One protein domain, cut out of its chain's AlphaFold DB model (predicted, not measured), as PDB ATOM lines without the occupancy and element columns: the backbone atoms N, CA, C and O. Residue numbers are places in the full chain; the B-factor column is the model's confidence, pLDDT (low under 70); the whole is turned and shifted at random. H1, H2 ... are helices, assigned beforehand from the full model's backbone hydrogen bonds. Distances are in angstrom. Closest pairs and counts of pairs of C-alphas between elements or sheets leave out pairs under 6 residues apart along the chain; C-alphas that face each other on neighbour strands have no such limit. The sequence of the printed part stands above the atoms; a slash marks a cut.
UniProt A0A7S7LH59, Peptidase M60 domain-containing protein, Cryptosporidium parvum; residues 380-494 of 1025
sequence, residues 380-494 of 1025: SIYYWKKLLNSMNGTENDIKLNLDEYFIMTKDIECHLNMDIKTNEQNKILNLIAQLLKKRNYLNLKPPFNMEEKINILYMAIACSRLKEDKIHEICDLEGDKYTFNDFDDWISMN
ATOM      1  N   SER A 380      45.351  -3.468   2.358       85.44
ATOM      2  CA  SER A 380      44.694  -4.771   2.486       85.44
ATOM      3  C   SER A 380      44.942  -5.713   1.296       85.44
ATOM      4  O   SER A 380      45.060  -6.926   1.493       85.44
ATOM      5  N   ILE A 381      45.131  -5.187   0.074       86.81
ATOM      6  CA  ILE A 381      45.416  -6.005  -1.119       86.81
ATOM      7  C   ILE A 381      46.722  -6.787  -0.997       86.81
ATOM      8  O   ILE A 381      46.830  -7.901  -1.514       86.81
ATOM      9  N   TYR A 382      47.707  -6.229  -0.289       83.12
ATOM     10  CA  TYR A 382      48.975  -6.897  -0.031       83.12
ATOM     11  C   TYR A 382      48.748  -8.168   0.792       83.12
ATOM     12  O   TYR A 382      49.251  -9.234   0.435       83.12
ATOM     13  N   TYR A 383      47.925  -8.092   1.842       85.81
ATOM     14  CA  TYR A 383      47.612  -9.251   2.680       85.81
ATOM     15  C   TYR A 383      46.827 -10.321   1.930       85.81
ATOM     16  O   TYR A 383      47.127 -11.504   2.082       85.81
ATOM     17  N   TRP A 384      45.889  -9.930   1.063       89.44
ATOM     18  CA  TRP A 384      45.192 -10.872   0.186       89.44
ATOM     19  C   TRP A 384      46.144 -11.614  -0.754       89.44
ATOM     20  O   TRP A 384      46.104 -12.845  -0.817       89.44
ATOM     21  N   LYS A 385      47.031 -10.891  -1.455       86.56
ATOM     22  CA  LYS A 385      48.034 -11.498  -2.348       86.56
ATOM     23  C   LYS A 385      48.970 -12.430  -1.574       86.56
ATOM     24  O   LYS A 385      49.169 -13.570  -1.984       86.56
ATOM     25  N   LYS A 386      49.473 -11.982  -0.421       84.38
ATOM     26  CA  LYS A 386      50.337 -12.769   0.471       84.38
ATOM     27  C   LYS A 386      49.649 -14.046   0.961       84.38
ATOM     28  O   LYS A 386      50.234 -15.126   0.897       84.38
ATOM     29  N   LEU A 387      48.387 -13.955   1.384       88.88
ATOM     30  CA  LEU A 387      47.593 -15.113   1.800       88.88
ATOM     31  C   LEU A 387      47.480 -16.134   0.658       88.88
ATOM     32  O   LEU A 387      47.801 -17.307   0.842       88.88
ATOM     33  N   LEU A 388      47.076 -15.693  -0.533       88.31
ATOM     34  CA  LEU A 388      46.901 -16.576  -1.689       88.31
ATOM     35  C   LEU A 388      48.221 -17.192  -2.178       88.31
ATOM     36  O   LEU A 388      48.241 -18.380  -2.502       88.31
ATOM     37  N   ASN A 389      49.321 -16.432  -2.176       84.12
ATOM     38  CA  ASN A 389      50.660 -16.929  -2.507       84.12
ATOM     39  C   ASN A 389      51.123 -18.008  -1.525       84.12
ATOM     40  O   ASN A 389      51.581 -19.071  -1.951       84.12
ATOM     41  N   SER A 390      50.933 -17.782  -0.219       83.38
ATOM     42  CA  SER A 390      51.266 -18.779   0.807       83.38
ATOM     43  C   SER A 390      50.472 -20.077   0.609       83.38
ATOM     44  O   SER A 390      51.038 -21.167   0.637       83.38
ATOM     45  N   MET A 391      49.184 -19.973   0.262       83.75
ATOM     46  CA  MET A 391      48.341 -21.128  -0.070       83.75
ATOM     47  C   MET A 391      48.732 -21.830  -1.379       83.75
ATOM     48  O   MET A 391      48.306 -22.962  -1.599       83.75
ATOM     49  N   ASN A 392      49.476 -21.172  -2.270       82.06
ATOM     50  CA  ASN A 392      49.988 -21.750  -3.516       82.06
ATOM     51  C   ASN A 392      51.410 -22.326  -3.364       82.06
ATOM     52  O   ASN A 392      51.934 -22.887  -4.323       82.06
ATOM     53  N   GLY A 393      52.046 -22.181  -2.194       72.12
ATOM     54  CA  GLY A 393      53.416 -22.643  -1.947       72.12
ATOM     55  C   GLY A 393      54.504 -21.814  -2.646       72.12
ATOM     56  O   GLY A 393      55.610 -22.310  -2.846       72.12
ATOM     57  N   THR A 394      54.209 -20.571  -3.052       59.94
ATOM     58  CA  THR A 394      55.128 -19.711  -3.829       59.94
ATOM     59  C   THR A 394      55.946 -18.721  -2.982       59.94
ATOM     60  O   THR A 394      56.852 -18.062  -3.511       59.94
ATOM     61  N   GLU A 395      55.663 -18.631  -1.678       56.75
ATOM     62  CA  GLU A 395      56.361 -17.810  -0.676       56.75
ATOM     63  C   GLU A 395      56.618 -18.620   0.608       56.75
ATOM     64  O   GLU A 395      55.757 -19.381   1.041       56.75
ATOM     65  N   ASN A 396      57.802 -18.451   1.218       52.59
ATOM     66  CA  ASN A 396      58.143 -19.069   2.507       52.59
ATOM     67  C   ASN A 396      57.279 -18.483   3.646       52.59
ATOM     68  O   ASN A 396      57.045 -17.276   3.678       52.59
ATOM     69  N   ASP A 397      56.874 -19.342   4.590       51.84
ATOM     70  CA  ASP A 397      55.939 -19.134   5.714       51.84
ATOM     71  C   ASP A 397      56.148 -17.859   6.571       51.84
ATOM     72  O   ASP A 397      56.599 -17.920   7.716       51.84
ATOM     73  N   ILE A 398      55.744 -16.682   6.086       56.94
ATOM     74  CA  ILE A 398      55.492 -15.522   6.958       56.94
ATOM     75  C   ILE A 398      53.996 -15.488   7.281       56.94
ATOM     76  O   ILE A 398      53.186 -14.964   6.514       56.94
ATOM     77  N   LYS A 399      53.629 -16.057   8.435       70.75
ATOM     78  CA  LYS A 399      52.243 -16.177   8.918       70.75
ATOM     79  C   LYS A 399      51.639 -14.804   9.243       70.75
ATOM     80  O   LYS A 399      52.212 -14.059  10.036       70.75
ATOM     81  N   LEU A 400      50.465 -14.502   8.677       82.69
ATOM     82  CA  LEU A 400      49.725 -13.269   8.978       82.69
ATOM     83  C   LEU A 400      49.284 -13.206  10.465       82.69
ATOM     84  O   LEU A 400      48.889 -14.213  11.081       82.69
ATOM     85  N   ASN A 401      49.354 -12.017  11.064       81.56
ATOM     86  CA  ASN A 401      48.887 -11.711  12.414       81.56
ATOM     87  C   ASN A 401      47.353 -11.496  12.445       81.56
ATOM     88  O   ASN A 401      46.700 -11.568  11.416       81.56
ATOM     89  N   LEU A 402      46.743 -11.365  13.632       80.56
ATOM     90  CA  LEU A 402      45.275 -11.282  13.752       80.56
ATOM     91  C   LEU A 402      44.701  -9.969  13.187       80.56
ATOM     92  O   LEU A 402      43.674 -10.000  12.511       80.56
ATOM     93  N   ASP A 403      45.396  -8.851  13.395       78.69
ATOM     94  CA  ASP A 403      44.981  -7.532  12.912       78.69
ATOM     95  C   ASP A 403      44.936  -7.482  11.380       78.69
ATOM     96  O   ASP A 403      44.003  -6.925  10.810       78.69
ATOM     97  N   GLU A 404      45.884  -8.139  10.704       83.75
ATOM     98  CA  GLU A 404      45.905  -8.254   9.238       83.75
ATOM     99  C   GLU A 404      44.643  -8.956   8.706       83.75
ATOM    100  O   GLU A 404      44.032  -8.489   7.744       83.75
ATOM    101  N   TYR A 405      44.181 -10.024   9.370       86.69
ATOM    102  CA  TYR A 405      42.910 -10.666   9.019       86.69
ATOM    103  C   TYR A 405      41.717  -9.745   9.280       86.69
ATOM    104  O   TYR A 405      40.810  -9.689   8.454       86.69
ATOM    105  N   PHE A 406      41.704  -8.986  10.379       82.56
ATOM    106  CA  PHE A 406      40.621  -8.036  10.643       82.56
ATOM    107  C   PHE A 406      40.571  -6.895   9.623       82.56
ATOM    108  O   PHE A 406      39.477  -6.558   9.162       82.56
ATOM    109  N   ILE A 407      41.717  -6.378   9.180       82.88
ATOM    110  CA  ILE A 407      41.790  -5.425   8.065       82.88
ATOM    111  C   ILE A 407      41.158  -6.044   6.810       82.88
ATOM    112  O   ILE A 407      40.300  -5.427   6.183       82.88
ATOM    113  N   MET A 408      41.487  -7.296   6.477       88.69
ATOM    114  CA  MET A 408      40.881  -7.996   5.335       88.69
ATOM    115  C   MET A 408      39.372  -8.242   5.512       88.69
ATOM    116  O   MET A 408      38.621  -8.196   4.540       88.69
ATOM    117  N   THR A 409      38.873  -8.452   6.738       87.06
ATOM    118  CA  THR A 409      37.415  -8.506   6.961       87.06
ATOM    119  C   THR A 409      36.736  -7.185   6.633       87.06
ATOM    120  O   THR A 409      35.587  -7.183   6.192       87.06
ATOM    121  N   LYS A 410      37.443  -6.060   6.783       84.19
ATOM    122  CA  LYS A 410      36.901  -4.750   6.435       84.19
ATOM    123  C   LYS A 410      36.767  -4.562   4.928       84.19
ATOM    124  O   LYS A 410      35.825  -3.905   4.489       84.19
ATOM    125  N   ASP A 411      37.594  -5.235   4.124       86.38
ATOM    126  CA  ASP A 411      37.350  -5.324   2.683       86.38
ATOM    127  C   ASP A 411      35.972  -5.924   2.407       86.38
ATOM    128  O   ASP A 411      35.165  -5.339   1.690       86.38
ATOM    129  N   ILE A 412      35.664  -7.047   3.053       85.12
ATOM    130  CA  ILE A 412      34.386  -7.747   2.904       85.12
ATOM    131  C   ILE A 412      33.222  -6.859   3.378       85.12
ATOM    132  O   ILE A 412      32.188  -6.775   2.719       85.12
ATOM    133  N   GLU A 413      33.382  -6.141   4.487       80.44
ATOM    134  CA  GLU A 413      32.348  -5.256   5.035       80.44
ATOM    135  C   GLU A 413      32.145  -3.944   4.261       80.44
ATOM    136  O   GLU A 413      31.048  -3.384   4.295       80.44
ATOM    137  N   CYS A 414      33.166  -3.411   3.593       76.38
ATOM    138  CA  CYS A 414      33.065  -2.130   2.888       76.38
ATOM    139  C   CYS A 414      32.858  -2.302   1.379       76.38
ATOM    140  O   CYS A 414      32.109  -1.538   0.780       76.38
ATOM    141  N   HIS A 415      33.485  -3.300   0.755       72.38
ATOM    142  CA  HIS A 415      33.652  -3.357  -0.703       72.38
ATOM    143  C   HIS A 415      32.592  -4.179  -1.378       72.38
ATOM    144  O   HIS A 415      32.127  -3.817  -2.452       72.38
ATOM    145  N   LEU A 416      32.190  -5.277  -0.751       66.62
ATOM    146  CA  LEU A 416      31.181  -6.165  -1.302       66.62
ATOM    147  C   LEU A 416      29.787  -5.504  -1.312       66.62
ATOM    148  O   LEU A 416      28.998  -5.771  -2.208       66.62
ATOM    149  N   ASN A 417      29.578  -4.469  -0.490       61.88
ATOM    150  CA  ASN A 417      28.264  -3.898  -0.145       61.88
ATOM    151  C   ASN A 417      27.864  -2.615  -0.894       61.88
ATOM    152  O   ASN A 417      26.939  -1.923  -0.482       61.88
ATOM    153  N   MET A 418      28.624  -2.223  -1.914       64.69
ATOM    154  CA  MET A 418      28.382  -0.998  -2.690       64.69
ATOM    155  C   MET A 418      27.683  -1.278  -4.025       64.69
ATOM    156  O   MET A 418      28.082  -2.198  -4.732       64.69
ATOM    157  N   ASP A 419      26.725  -0.445  -4.422       58.91
ATOM    158  CA  ASP A 419      25.980  -0.614  -5.683       58.91
ATOM    159  C   ASP A 419      26.884  -0.598  -6.924       58.91
ATOM    160  O   ASP A 419      26.598  -1.232  -7.937       58.91
ATOM    161  N   ILE A 420      27.990   0.147  -6.856       68.25
ATOM    162  CA  ILE A 420      28.909   0.359  -7.971       68.25
ATOM    163  C   ILE A 420      30.330   0.197  -7.461       68.25
ATOM    164  O   ILE A 420      30.725   0.854  -6.497       68.25
ATOM    165  N   LYS A 421      31.079  -0.697  -8.112       75.94
ATOM    166  CA  LYS A 421      32.459  -1.013  -7.753       75.94
ATOM    167  C   LYS A 421      33.435  -0.214  -8.603       75.94
ATOM    168  O   LYS A 421      33.273  -0.140  -9.820       75.94
ATOM    169  N   THR A 422      34.470   0.326  -7.972       78.69
ATOM    170  CA  THR A 422      35.606   0.936  -8.676       78.69
ATOM    171  C   THR A 422      36.594  -0.143  -9.137       78.69
ATOM    172  O   THR A 422      36.533  -1.295  -8.694       78.69
ATOM    173  N   ASN A 423      37.542   0.211 -10.012       81.44
ATOM    174  CA  ASN A 423      38.563  -0.736 -10.482       81.44
ATOM    175  C   ASN A 423      39.383  -1.348  -9.334       81.44
ATOM    176  O   ASN A 423      39.654  -2.547  -9.360       81.44
ATOM    177  N   GLU A 424      39.756  -0.559  -8.322       83.50
ATOM    178  CA  GLU A 424      40.506  -1.067  -7.164       83.50
ATOM    179  C   GLU A 424      39.663  -2.040  -6.335       83.50
ATOM    180  O   GLU A 424      40.158  -3.073  -5.887       83.50
ATOM    181  N   GLN A 425      38.363  -1.767  -6.191       82.69
ATOM    182  CA  GLN A 425      37.468  -2.665  -5.466       82.69
ATOM    183  C   GLN A 425      37.326  -4.000  -6.203       82.69
ATOM    184  O   GLN A 425      37.425  -5.049  -5.571       82.69
ATOM    185  N   ASN A 426      37.190  -3.986  -7.532       82.75
ATOM    186  CA  ASN A 426      37.135  -5.213  -8.333       82.75
ATOM    187  C   ASN A 426      38.393  -6.082  -8.163       82.75
ATOM    188  O   ASN A 426      38.279  -7.303  -8.094       82.75
ATOM    189  N   LYS A 427      39.586  -5.490  -8.002       85.12
ATOM    190  CA  LYS A 427      40.806  -6.265  -7.704       85.12
ATOM    191  C   LYS A 427      40.688  -7.044  -6.390       85.12
ATOM    192  O   LYS A 427      41.044  -8.218  -6.351       85.12
ATOM    193  N   ILE A 428      40.163  -6.423  -5.333       87.44
ATOM    194  CA  ILE A 428      39.920  -7.092  -4.043       87.44
ATOM    195  C   ILE A 428      38.874  -8.202  -4.192       87.44
ATOM    196  O   ILE A 428      39.091  -9.319  -3.723       87.44
ATOM    197  N   LEU A 429      37.772  -7.927  -4.898       84.94
ATOM    198  CA  LEU A 429      36.731  -8.920  -5.177       84.94
ATOM    199  C   LEU A 429      37.301 -10.153  -5.890       84.94
ATOM    200  O   LEU A 429      36.971 -11.282  -5.525       84.94
ATOM    201  N   ASN A 430      38.235  -9.954  -6.820       85.50
ATOM    202  CA  ASN A 430      38.914 -11.042  -7.524       85.50
ATOM    203  C   ASN A 430      39.742 -11.919  -6.593       85.50
ATOM    204  O   ASN A 430      39.731 -13.141  -6.732       85.50
ATOM    205  N   LEU A 431      40.425 -11.325  -5.616       89.25
ATOM    206  CA  LEU A 431      41.195 -12.075  -4.622       89.25
ATOM    207  C   LEU A 431      40.267 -12.877  -3.696       89.25
ATOM    208  O   LEU A 431      40.556 -14.035  -3.388       89.25
ATOM    209  N   ILE A 432      39.113 -12.314  -3.327       89.44
ATOM    210  CA  ILE A 432      38.071 -13.026  -2.572       89.44
ATOM    211  C   ILE A 432      37.527 -14.207  -3.391       89.44
ATOM    212  O   ILE A 432      37.445 -15.324  -2.879       89.44
ATOM    213  N   ALA A 433      37.215 -14.002  -4.673       87.38
ATOM    214  CA  ALA A 433      36.764 -15.074  -5.559       87.38
ATOM    215  C   ALA A 433      37.826 -16.174  -5.713       87.38
ATOM    216  O   ALA A 433      37.493 -17.354  -5.647       87.38
ATOM    217  N   GLN A 434      39.109 -15.822  -5.853       88.88
ATOM    218  CA  GLN A 434      40.203 -16.799  -5.894       88.88
ATOM    219  C   GLN A 434      40.310 -17.613  -4.599       88.88
ATOM    220  O   GLN A 434      40.511 -18.828  -4.664       88.88
ATOM    221  N   LEU A 435      40.129 -16.981  -3.431       90.94
ATOM    222  CA  LEU A 435      40.076 -17.693  -2.151       90.94
ATOM    223  C   LEU A 435      38.926 -18.713  -2.141       90.94
ATOM    224  O   LEU A 435      39.131 -19.867  -1.765       90.94
ATOM    225  N   LEU A 436      37.732 -18.322  -2.593       89.31
ATOM    226  CA  LEU A 436      36.564 -19.207  -2.625       89.31
ATOM    227  C   LEU A 436      36.685 -20.319  -3.683       89.31
ATOM    228  O   LEU A 436      36.307 -21.460  -3.416       89.31
ATOM    229  N   LYS A 437      37.292 -20.051  -4.848       88.69
ATOM    230  CA  LYS A 437      37.565 -21.064  -5.889       88.69
ATOM    231  C   LYS A 437      38.448 -22.213  -5.378       88.69
ATOM    232  O   LYS A 437      38.324 -23.329  -5.876       88.69
ATOM    233  N   LYS A 438      39.283 -21.991  -4.351       88.12
ATOM    234  CA  LYS A 438      40.076 -23.058  -3.704       88.12
ATOM    235  C   LYS A 438      39.227 -24.073  -2.932       88.12
ATOM    236  O   LYS A 438      39.721 -25.156  -2.649       88.12
ATOM    237  N   ARG A 439      37.980 -23.739  -2.568       90.25
ATOM    238  CA  ARG A 439      37.025 -24.621  -1.865       90.25
ATOM    239  C   ARG A 439      37.521 -25.224  -0.535       90.25
ATOM    240  O   ARG A 439      36.913 -26.157  -0.021       90.25
ATOM    241  N   ASN A 440      38.565 -24.661   0.080       90.19
ATOM    242  CA  ASN A 440      39.095 -25.127   1.372       90.19
ATOM    243  C   ASN A 440      38.051 -25.066   2.500       90.19
ATOM    244  O   ASN A 440      38.082 -25.891   3.412       90.19
ATOM    245  N   TYR A 441      37.102 -24.126   2.416       91.00
ATOM    246  CA  TYR A 441      35.994 -24.004   3.362       91.00
ATOM    247  C   TYR A 441      35.105 -25.256   3.412       91.00
ATOM    248  O   TYR A 441      34.505 -25.499   4.447       91.00
ATOM    249  N   LEU A 442      35.047 -26.098   2.369       91.44
ATOM    250  CA  LEU A 442      34.205 -27.307   2.371       91.44
ATOM    251  C   LEU A 442      34.570 -28.306   3.482       91.44
ATOM    252  O   LEU A 442      33.722 -29.092   3.904       91.44
ATOM    253  N   ASN A 443      35.810 -28.261   3.973       88.62
ATOM    254  CA  ASN A 443      36.275 -29.099   5.079       88.62
ATOM    255  C   ASN A 443      35.918 -28.520   6.458       88.62
ATOM    256  O   ASN A 443      36.010 -29.224   7.462       88.62
ATOM    257  N   LEU A 444      35.527 -27.244   6.514       90.69
ATOM    258  CA  LEU A 444      35.194 -26.536   7.740       90.69
ATOM    259  C   LEU A 444      33.765 -26.895   8.170       90.69
ATOM    260  O   LEU A 444      32.819 -26.726   7.396       90.69
ATOM    261  N   LYS A 445      33.615 -27.368   9.411       88.31
ATOM    262  CA  LYS A 445      32.335 -27.712  10.049       88.31
ATOM    263  C   LYS A 445      32.295 -27.168  11.476       88.31
ATOM    264  O   LYS A 445      33.362 -27.054  12.081       88.31
ATOM    265  N   PRO A 446      31.118 -26.828  12.028       87.94
ATOM    266  CA  PRO A 446      31.036 -26.394  13.408       87.94
ATOM    267  C   PRO A 446      31.317 -27.565  14.375       87.94
ATOM    268  O   PRO A 446      31.009 -28.714  14.047       87.94
ATOM    269  N   PRO A 447      31.867 -27.291  15.572       91.31
ATOM    270  CA  PRO A 447      32.269 -25.969  16.041       91.31
ATOM    271  C   PRO A 447      33.501 -25.437  15.287       91.31
ATOM    272  O   PRO A 447      34.522 -26.109  15.174       91.31
ATOM    273  N   PHE A 448      33.398 -24.221  14.754       91.38
ATOM    274  CA  PHE A 448      34.447 -23.576  13.980       91.38
ATOM    275  C   PHE A 448      35.480 -22.974  14.927       91.38
ATOM    276  O   PHE A 448      35.142 -22.146  15.774       91.38
ATOM    277  N   ASN A 449      36.740 -23.371  14.763       91.88
ATOM    278  CA  ASN A 449      37.849 -22.805  15.517       91.88
ATOM    279  C   ASN A 449      38.263 -21.454  14.913       91.88
ATOM    280  O   ASN A 449      38.826 -21.415  13.818       91.88
ATOM    281  N   MET A 450      38.016 -20.353  15.619       89.31
ATOM    282  CA  MET A 450      38.384 -19.008  15.160       89.31
ATOM    283  C   MET A 450      39.850 -18.654  15.462       89.31
ATOM    284  O   MET A 450      40.353 -17.653  14.951       89.31
ATOM    285  N   GLU A 451      40.578 -19.493  16.214       87.25
ATOM    286  CA  GLU A 451      42.037 -19.369  16.367       87.25
ATOM    287  C   GLU A 451      42.768 -19.649  15.040       87.25
ATOM    288  O   GLU A 451      43.838 -19.093  14.759       87.25
ATOM    289  N   GLU A 452      42.157 -20.456  14.168       89.06
ATOM    290  CA  GLU A 452      42.526 -20.542  12.761       89.06
ATOM    291  C   GLU A 452      42.002 -19.312  12.016       89.06
ATOM    292  O   GLU A 452      40.914 -19.300  11.446       89.06
ATOM    293  N   LYS A 453      42.817 -18.257  12.003       87.69
ATOM    294  CA  LYS A 453      42.448 -16.915  11.519       87.69
ATOM    295  C   LYS A 453      41.808 -16.865  10.125       87.69
ATOM    296  O   LYS A 453      41.015 -15.973   9.858       87.69
ATOM    297  N   ILE A 454      42.099 -17.821   9.239       91.12
ATOM    298  CA  ILE A 454      41.448 -17.908   7.922       91.12
ATOM    299  C   ILE A 454      39.926 -18.103   8.025       91.12
ATOM    300  O   ILE A 454      39.179 -17.583   7.193       91.12
ATOM    301  N   ASN A 455      39.455 -18.770   9.080       91.88
ATOM    302  CA  ASN A 455      38.036 -18.997   9.336       91.88
ATOM    303  C   ASN A 455      37.293 -17.676   9.584       91.88
ATOM    304  O   ASN A 455      36.138 -17.552   9.187       91.88
ATOM    305  N   ILE A 456      37.972 -16.649  10.115       90.56
ATOM    306  CA  ILE A 456      37.437 -15.286  10.269       90.56
ATOM    307  C   ILE A 456      36.997 -14.718   8.909       90.56
ATOM    308  O   ILE A 456      35.928 -14.114   8.815       90.56
ATOM    309  N   LEU A 457      37.769 -14.951   7.839       91.62
ATOM    310  CA  LEU A 457      37.413 -14.474   6.496       91.62
ATOM    311  C   LEU A 457      36.223 -15.238   5.927       91.62
ATOM    312  O   LEU A 457      35.297 -14.609   5.424       91.62
ATOM    313  N   TYR A 458      36.201 -16.570   6.040       92.44
ATOM    314  CA  TYR A 458      35.056 -17.357   5.567       92.44
ATOM    315  C   TYR A 458      33.760 -16.966   6.288       92.44
ATOM    316  O   TYR A 458      32.731 -16.794   5.633       92.44
ATOM    317  N   MET A 459      33.816 -16.734   7.604       91.25
ATOM    318  CA  MET A 459      32.663 -16.258   8.375       91.25
ATOM    319  C   MET A 459      32.230 -14.851   7.960       91.25
ATOM    320  O   MET A 459      31.031 -14.607   7.813       91.25
ATOM    321  N   ALA A 460      33.173 -13.942   7.708       89.31
ATOM    322  CA  ALA A 460      32.864 -12.607   7.204       89.31
ATOM    323  C   ALA A 460      32.170 -12.662   5.827       89.31
ATOM    324  O   ALA A 460      31.156 -11.988   5.627       89.31
ATOM    325  N   ILE A 461      32.655 -13.497   4.897       89.44
ATOM    326  CA  ILE A 461      32.037 -13.685   3.570       89.44
ATOM    327  C   ILE A 461      30.629 -14.281   3.715       89.44
ATOM    328  O   ILE A 461      29.693 -13.773   3.098       89.44
ATOM    329  N   ALA A 462      30.449 -15.304   4.558       89.12
ATOM    330  CA  ALA A 462      29.142 -15.913   4.817       89.12
ATOM    331  C   ALA A 462      28.136 -14.904   5.397       89.12
ATOM    332  O   ALA A 462      27.008 -14.798   4.915       89.12
ATOM    333  N   CYS A 463      28.558 -14.090   6.369       86.75
ATOM    334  CA  CYS A 463      27.724 -13.021   6.927       86.75
ATOM    335  C   CYS A 463      27.341 -11.975   5.877       86.75
ATOM    336  O   CYS A 463      26.233 -11.443   5.909       86.75
ATOM    337  N   SER A 464      28.255 -11.671   4.955       83.62
ATOM    338  CA  SER A 464      27.999 -10.739   3.861       83.62
ATOM    339  C   SER A 464      26.994 -11.316   2.855       83.62
ATOM    340  O   SER A 464      26.026 -10.646   2.510       83.62
ATOM    341  N   ARG A 465      27.109 -12.605   2.490       85.25
ATOM    342  CA  ARG A 465      26.103 -13.316   1.670       85.25
ATOM    343  C   ARG A 465      24.705 -13.299   2.283       85.25
ATOM    344  O   ARG A 465      23.718 -13.225   1.555       85.25
ATOM    345  N   LEU A 466      24.612 -13.332   3.608       84.56
ATOM    346  CA  LEU A 466      23.355 -13.351   4.354       84.56
ATOM    347  C   LEU A 466      22.760 -11.959   4.632       84.56
ATOM    348  O   LEU A 466      21.692 -11.842   5.212       84.56
ATOM    349  N   LYS A 467      23.368 -10.871   4.171       78.50
ATOM    350  CA  LYS A 467      22.735  -9.543   4.208       78.50
ATOM    351  C   LYS A 467      22.247  -9.186   2.804       78.50
ATOM    352  O   LYS A 467      22.882  -9.571   1.825       78.50
ATOM    353  N   GLU A 468      21.081  -8.553   2.686       63.78
ATOM    354  CA  GLU A 468      20.413  -8.338   1.391       63.78
ATOM    355  C   GLU A 468      21.305  -7.646   0.356       63.78
ATOM    356  O   GLU A 468      21.420  -8.112  -0.771       63.78
ATOM    357  N   ASP A 469      21.998  -6.590   0.774       56.38
ATOM    358  CA  ASP A 469      22.620  -5.617  -0.133       56.38
ATOM    359  C   ASP A 469      24.084  -5.930  -0.458       56.38
ATOM    360  O   ASP A 469      24.839  -5.073  -0.920       56.38
ATOM    361  N   LYS A 470      24.548  -7.119  -0.071       62.44
ATOM    362  CA  LYS A 470      25.950  -7.262   0.314       62.44
ATOM    363  C   LYS A 470      26.788  -8.140  -0.598       62.44
ATOM    364  O   LYS A 470      27.946  -7.814  -0.797       62.44
ATOM    365  N   ILE A 471      26.244  -9.184  -1.225       62.53
ATOM    366  CA  ILE A 471      26.953  -9.974  -2.252       62.53
ATOM    367  C   ILE A 471      25.918 -10.713  -3.092       62.53
ATOM    368  O   ILE A 471      25.271 -11.598  -2.544       62.53
ATOM    369  N   HIS A 472      25.808 -10.443  -4.394       60.12
ATOM    370  CA  HIS A 472      25.000 -11.272  -5.311       60.12
ATOM    371  C   HIS A 472      25.855 -11.949  -6.383       60.12
ATOM    372  O   HIS A 472      25.668 -13.130  -6.650       60.12
ATOM    373  N   GLU A 473      26.866 -11.256  -6.914       65.50
ATOM    374  CA  GLU A 473      27.820 -11.800  -7.888       65.50
ATOM    375  C   GLU A 473      29.205 -11.161  -7.690       65.50
ATOM    376  O   GLU A 473      29.313  -9.994  -7.306       65.50
ATOM    377  N   ILE A 474      30.269 -11.923  -7.958       73.94
ATOM    378  CA  ILE A 474      31.632 -11.400  -8.120       73.94
ATOM    379  C   ILE A 474      32.103 -11.786  -9.522       73.94
ATOM    380  O   ILE A 474      32.066 -12.963  -9.862       73.94
ATOM    381  N   CYS A 475      32.561 -10.831 -10.325       65.81
ATOM    382  CA  CYS A 475      33.239 -11.118 -11.593       65.81
ATOM    383  C   CYS A 475      34.738 -11.214 -11.346       65.81
ATOM    384  O   CYS A 475      35.232 -10.392 -10.582       65.81
ATOM    385  N   ASP A 476      35.438 -12.156 -11.980       60.31
ATOM    386  CA  ASP A 476      36.903 -12.192 -11.965       60.31
ATOM    387  C   ASP A 476      37.553 -11.244 -13.005       60.31
ATOM    388  O   ASP A 476      36.863 -10.527 -13.732       60.31
ATOM    389  N   LEU A 477      38.896 -11.191 -13.063       54.03
ATOM    390  CA  LEU A 477      39.638 -10.345 -14.022       54.03
ATOM    391  C   LEU A 477      39.399 -10.737 -15.490       54.03
ATOM    392  O   LEU A 477      39.616  -9.903 -16.368       54.03
ATOM    393  N   GLU A 478      38.977 -11.976 -15.755       58.97
ATOM    394  CA  GLU A 478      38.676 -12.485 -17.098       58.97
ATOM    395  C   GLU A 478      37.225 -12.168 -17.505       58.97
ATOM    396  O   GLU A 478      36.839 -12.358 -18.657       58.97
ATOM    397  N   GLY A 479      36.443 -11.594 -16.581       61.34
ATOM    398  CA  GLY A 479      35.039 -11.250 -16.774       61.34
ATOM    399  C   GLY A 479      34.084 -12.399 -16.458       61.34
ATOM    400  O   GLY A 479      32.873 -12.231 -16.624       61.34
ATOM    401  N   ASP A 480      34.591 -13.534 -15.968       65.94
ATOM    402  CA  ASP A 480      33.767 -14.676 -15.605       65.94
ATOM    403  C   ASP A 480      33.072 -14.425 -14.268       65.94
ATOM    404  O   ASP A 480      33.673 -14.045 -13.256       65.94
ATOM    405  N   LYS A 481      31.760 -14.662 -14.251       72.44
ATOM    406  CA  LYS A 481      30.956 -14.555 -13.036       72.44
ATOM    407  C   LYS A 481      31.242 -15.744 -12.124       72.44
ATOM    408  O   LYS A 481      30.920 -16.887 -12.448       72.44
ATOM    409  N   TYR A 482      31.788 -15.478 -10.943       77.88
ATOM    410  CA  TYR A 482      31.854 -16.455  -9.872       77.88
ATOM    411  C   TYR A 482      30.478 -16.607  -9.220       77.88
ATOM    412  O   TYR A 482      29.973 -15.697  -8.559       77.88
ATOM    413  N   THR A 483      29.878 -17.784  -9.393       77.56
ATOM    414  CA  THR A 483      28.629 -18.153  -8.724       77.56
ATOM    415  C   THR A 483      28.918 -18.659  -7.318       77.56
ATOM    416  O   THR A 483      29.753 -19.547  -7.141       77.56
ATOM    417  N   PHE A 484      28.167 -18.180  -6.331       83.44
ATOM    418  CA  PHE A 484      28.309 -18.617  -4.941       83.44
ATOM    419  C   PHE A 484      27.724 -20.003  -4.654       83.44
ATOM    420  O   PHE A 484      27.796 -20.434  -3.516       83.44
ATOM    421  N   ASN A 485      27.222 -20.731  -5.655       85.69
ATOM    422  CA  ASN A 485      26.503 -21.999  -5.490       85.69
ATOM    423  C   ASN A 485      27.155 -22.985  -4.502       85.69
ATOM    424  O   ASN A 485      26.484 -23.429  -3.577       85.69
ATOM    425  N   ASP A 486      28.450 -23.297  -4.644       88.12
ATOM    426  CA  ASP A 486      29.133 -24.227  -3.722       88.12
ATOM    427  C   ASP A 486      29.265 -23.658  -2.300       88.12
ATOM    428  O   ASP A 486      29.225 -24.386  -1.309       88.12
ATOM    429  N   PHE A 487      29.454 -22.341  -2.197       90.06
ATOM    430  CA  PHE A 487      29.598 -21.648  -0.924       90.06
ATOM    431  C   PHE A 487      28.248 -21.507  -0.217       90.06
ATOM    432  O   PHE A 487      28.165 -21.703   0.989       90.06
ATOM    433  N   ASP A 488      27.181 -21.247  -0.965       90.06
ATOM    434  CA  ASP A 488      25.802 -21.240  -0.487       90.06
ATOM    435  C   ASP A 488      25.362 -22.651  -0.072       90.06
ATOM    436  O   ASP A 488      24.746 -22.815   0.980       90.06
ATOM    437  N   ASP A 489      25.749 -23.683  -0.834       90.75
ATOM    438  CA  ASP A 489      25.599 -25.088  -0.439       90.75
ATOM    439  C   ASP A 489      26.322 -25.354   0.895       90.75
ATOM    440  O   ASP A 489      25.748 -25.975   1.791       90.75
ATOM    441  N   TRP A 490      27.539 -24.829   1.080       92.31
ATOM    442  CA  TRP A 490      28.268 -24.935   2.347       92.31
ATOM    443  C   TRP A 490      27.597 -24.172   3.500       92.31
ATOM    444  O   TRP A 490      27.476 -24.736   4.589       92.31
ATOM    445  N   ILE A 491      27.115 -22.939   3.287       91.12
ATOM    446  CA  ILE A 491      26.352 -22.178   4.296       91.12
ATOM    447  C   ILE A 491      25.133 -22.996   4.731       91.12
ATOM    448  O   ILE A 491      24.903 -23.173   5.927       91.12
ATOM    449  N   SER A 492      24.392 -23.539   3.762       88.56
ATOM    450  CA  SER A 492      23.209 -24.358   4.016       88.56
ATOM    451  C   SER A 492      23.541 -25.620   4.813       88.56
ATOM    452  O   SER A 492      22.863 -25.927   5.789       88.56
ATOM    453  N   MET A 493      24.599 -26.351   4.440       87.50
ATOM    454  CA  MET A 493      25.017 -27.581   5.130       87.50
ATOM    455  C   MET A 493      25.495 -27.339   6.564       87.50
ATOM    456  O   MET A 493      25.408 -28.247   7.388       87.50
ATOM    457  N   ASN A 494      25.990 -26.137   6.865       87.38
ATOM    458  CA  ASN A 494      26.539 -25.793   8.174       87.38
ATOM    459  C   ASN A 494      25.571 -25.019   9.080       87.38
ATOM    460  O   ASN A 494      25.974 -24.435  10.089       87.38
TER     461      ASN A 494
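Overview. This is residues 380 to 494 of the 1025 residues of the protein "Peptidase M60 domain-containing protein" of Cryptosporidium parvum (UniProt A0A7S7LH59). H3 and H1 run crosswise to H2 and H5, each pair side by side; H4 and H6 lie past H3's end. The 115 printed residues, all helix by class, hold six named helices, H1 to H6 in order, and no named strand. The whole is compact, radius of gyration of the C-alphas 13.6 A, spans 36 by 32 by 24 A.

Along the chain. H3 is residues 423 to 437, 20.9 A long; H2 402 to 415, H5 454 to 465, H1 380 to 391, H6 485 to 493, H4 440 to 443. C-alpha 380 is at (44.694, -4.771, 2.486), C-alpha 493 at (25.017, -27.581, 5.130).

Arrangement. H3 touches H1 at a shallow tilt of 25 degrees, closest C-alphas 428 and 381, 6.3 A. H2 touches H5 at a shallow tilt of 17 degrees, closest C-alphas 409 and 457, 6.0 A. Every O i to N i+4 pair is within hydrogen-bond range in H1, H3, H5 and H6, 9 of 10 in H2.

Size, cuts and confidence. The printed part has no cut; the H5 to H6 link is long; pLDDT is under 70 for 22 residues, among them 468 to 473.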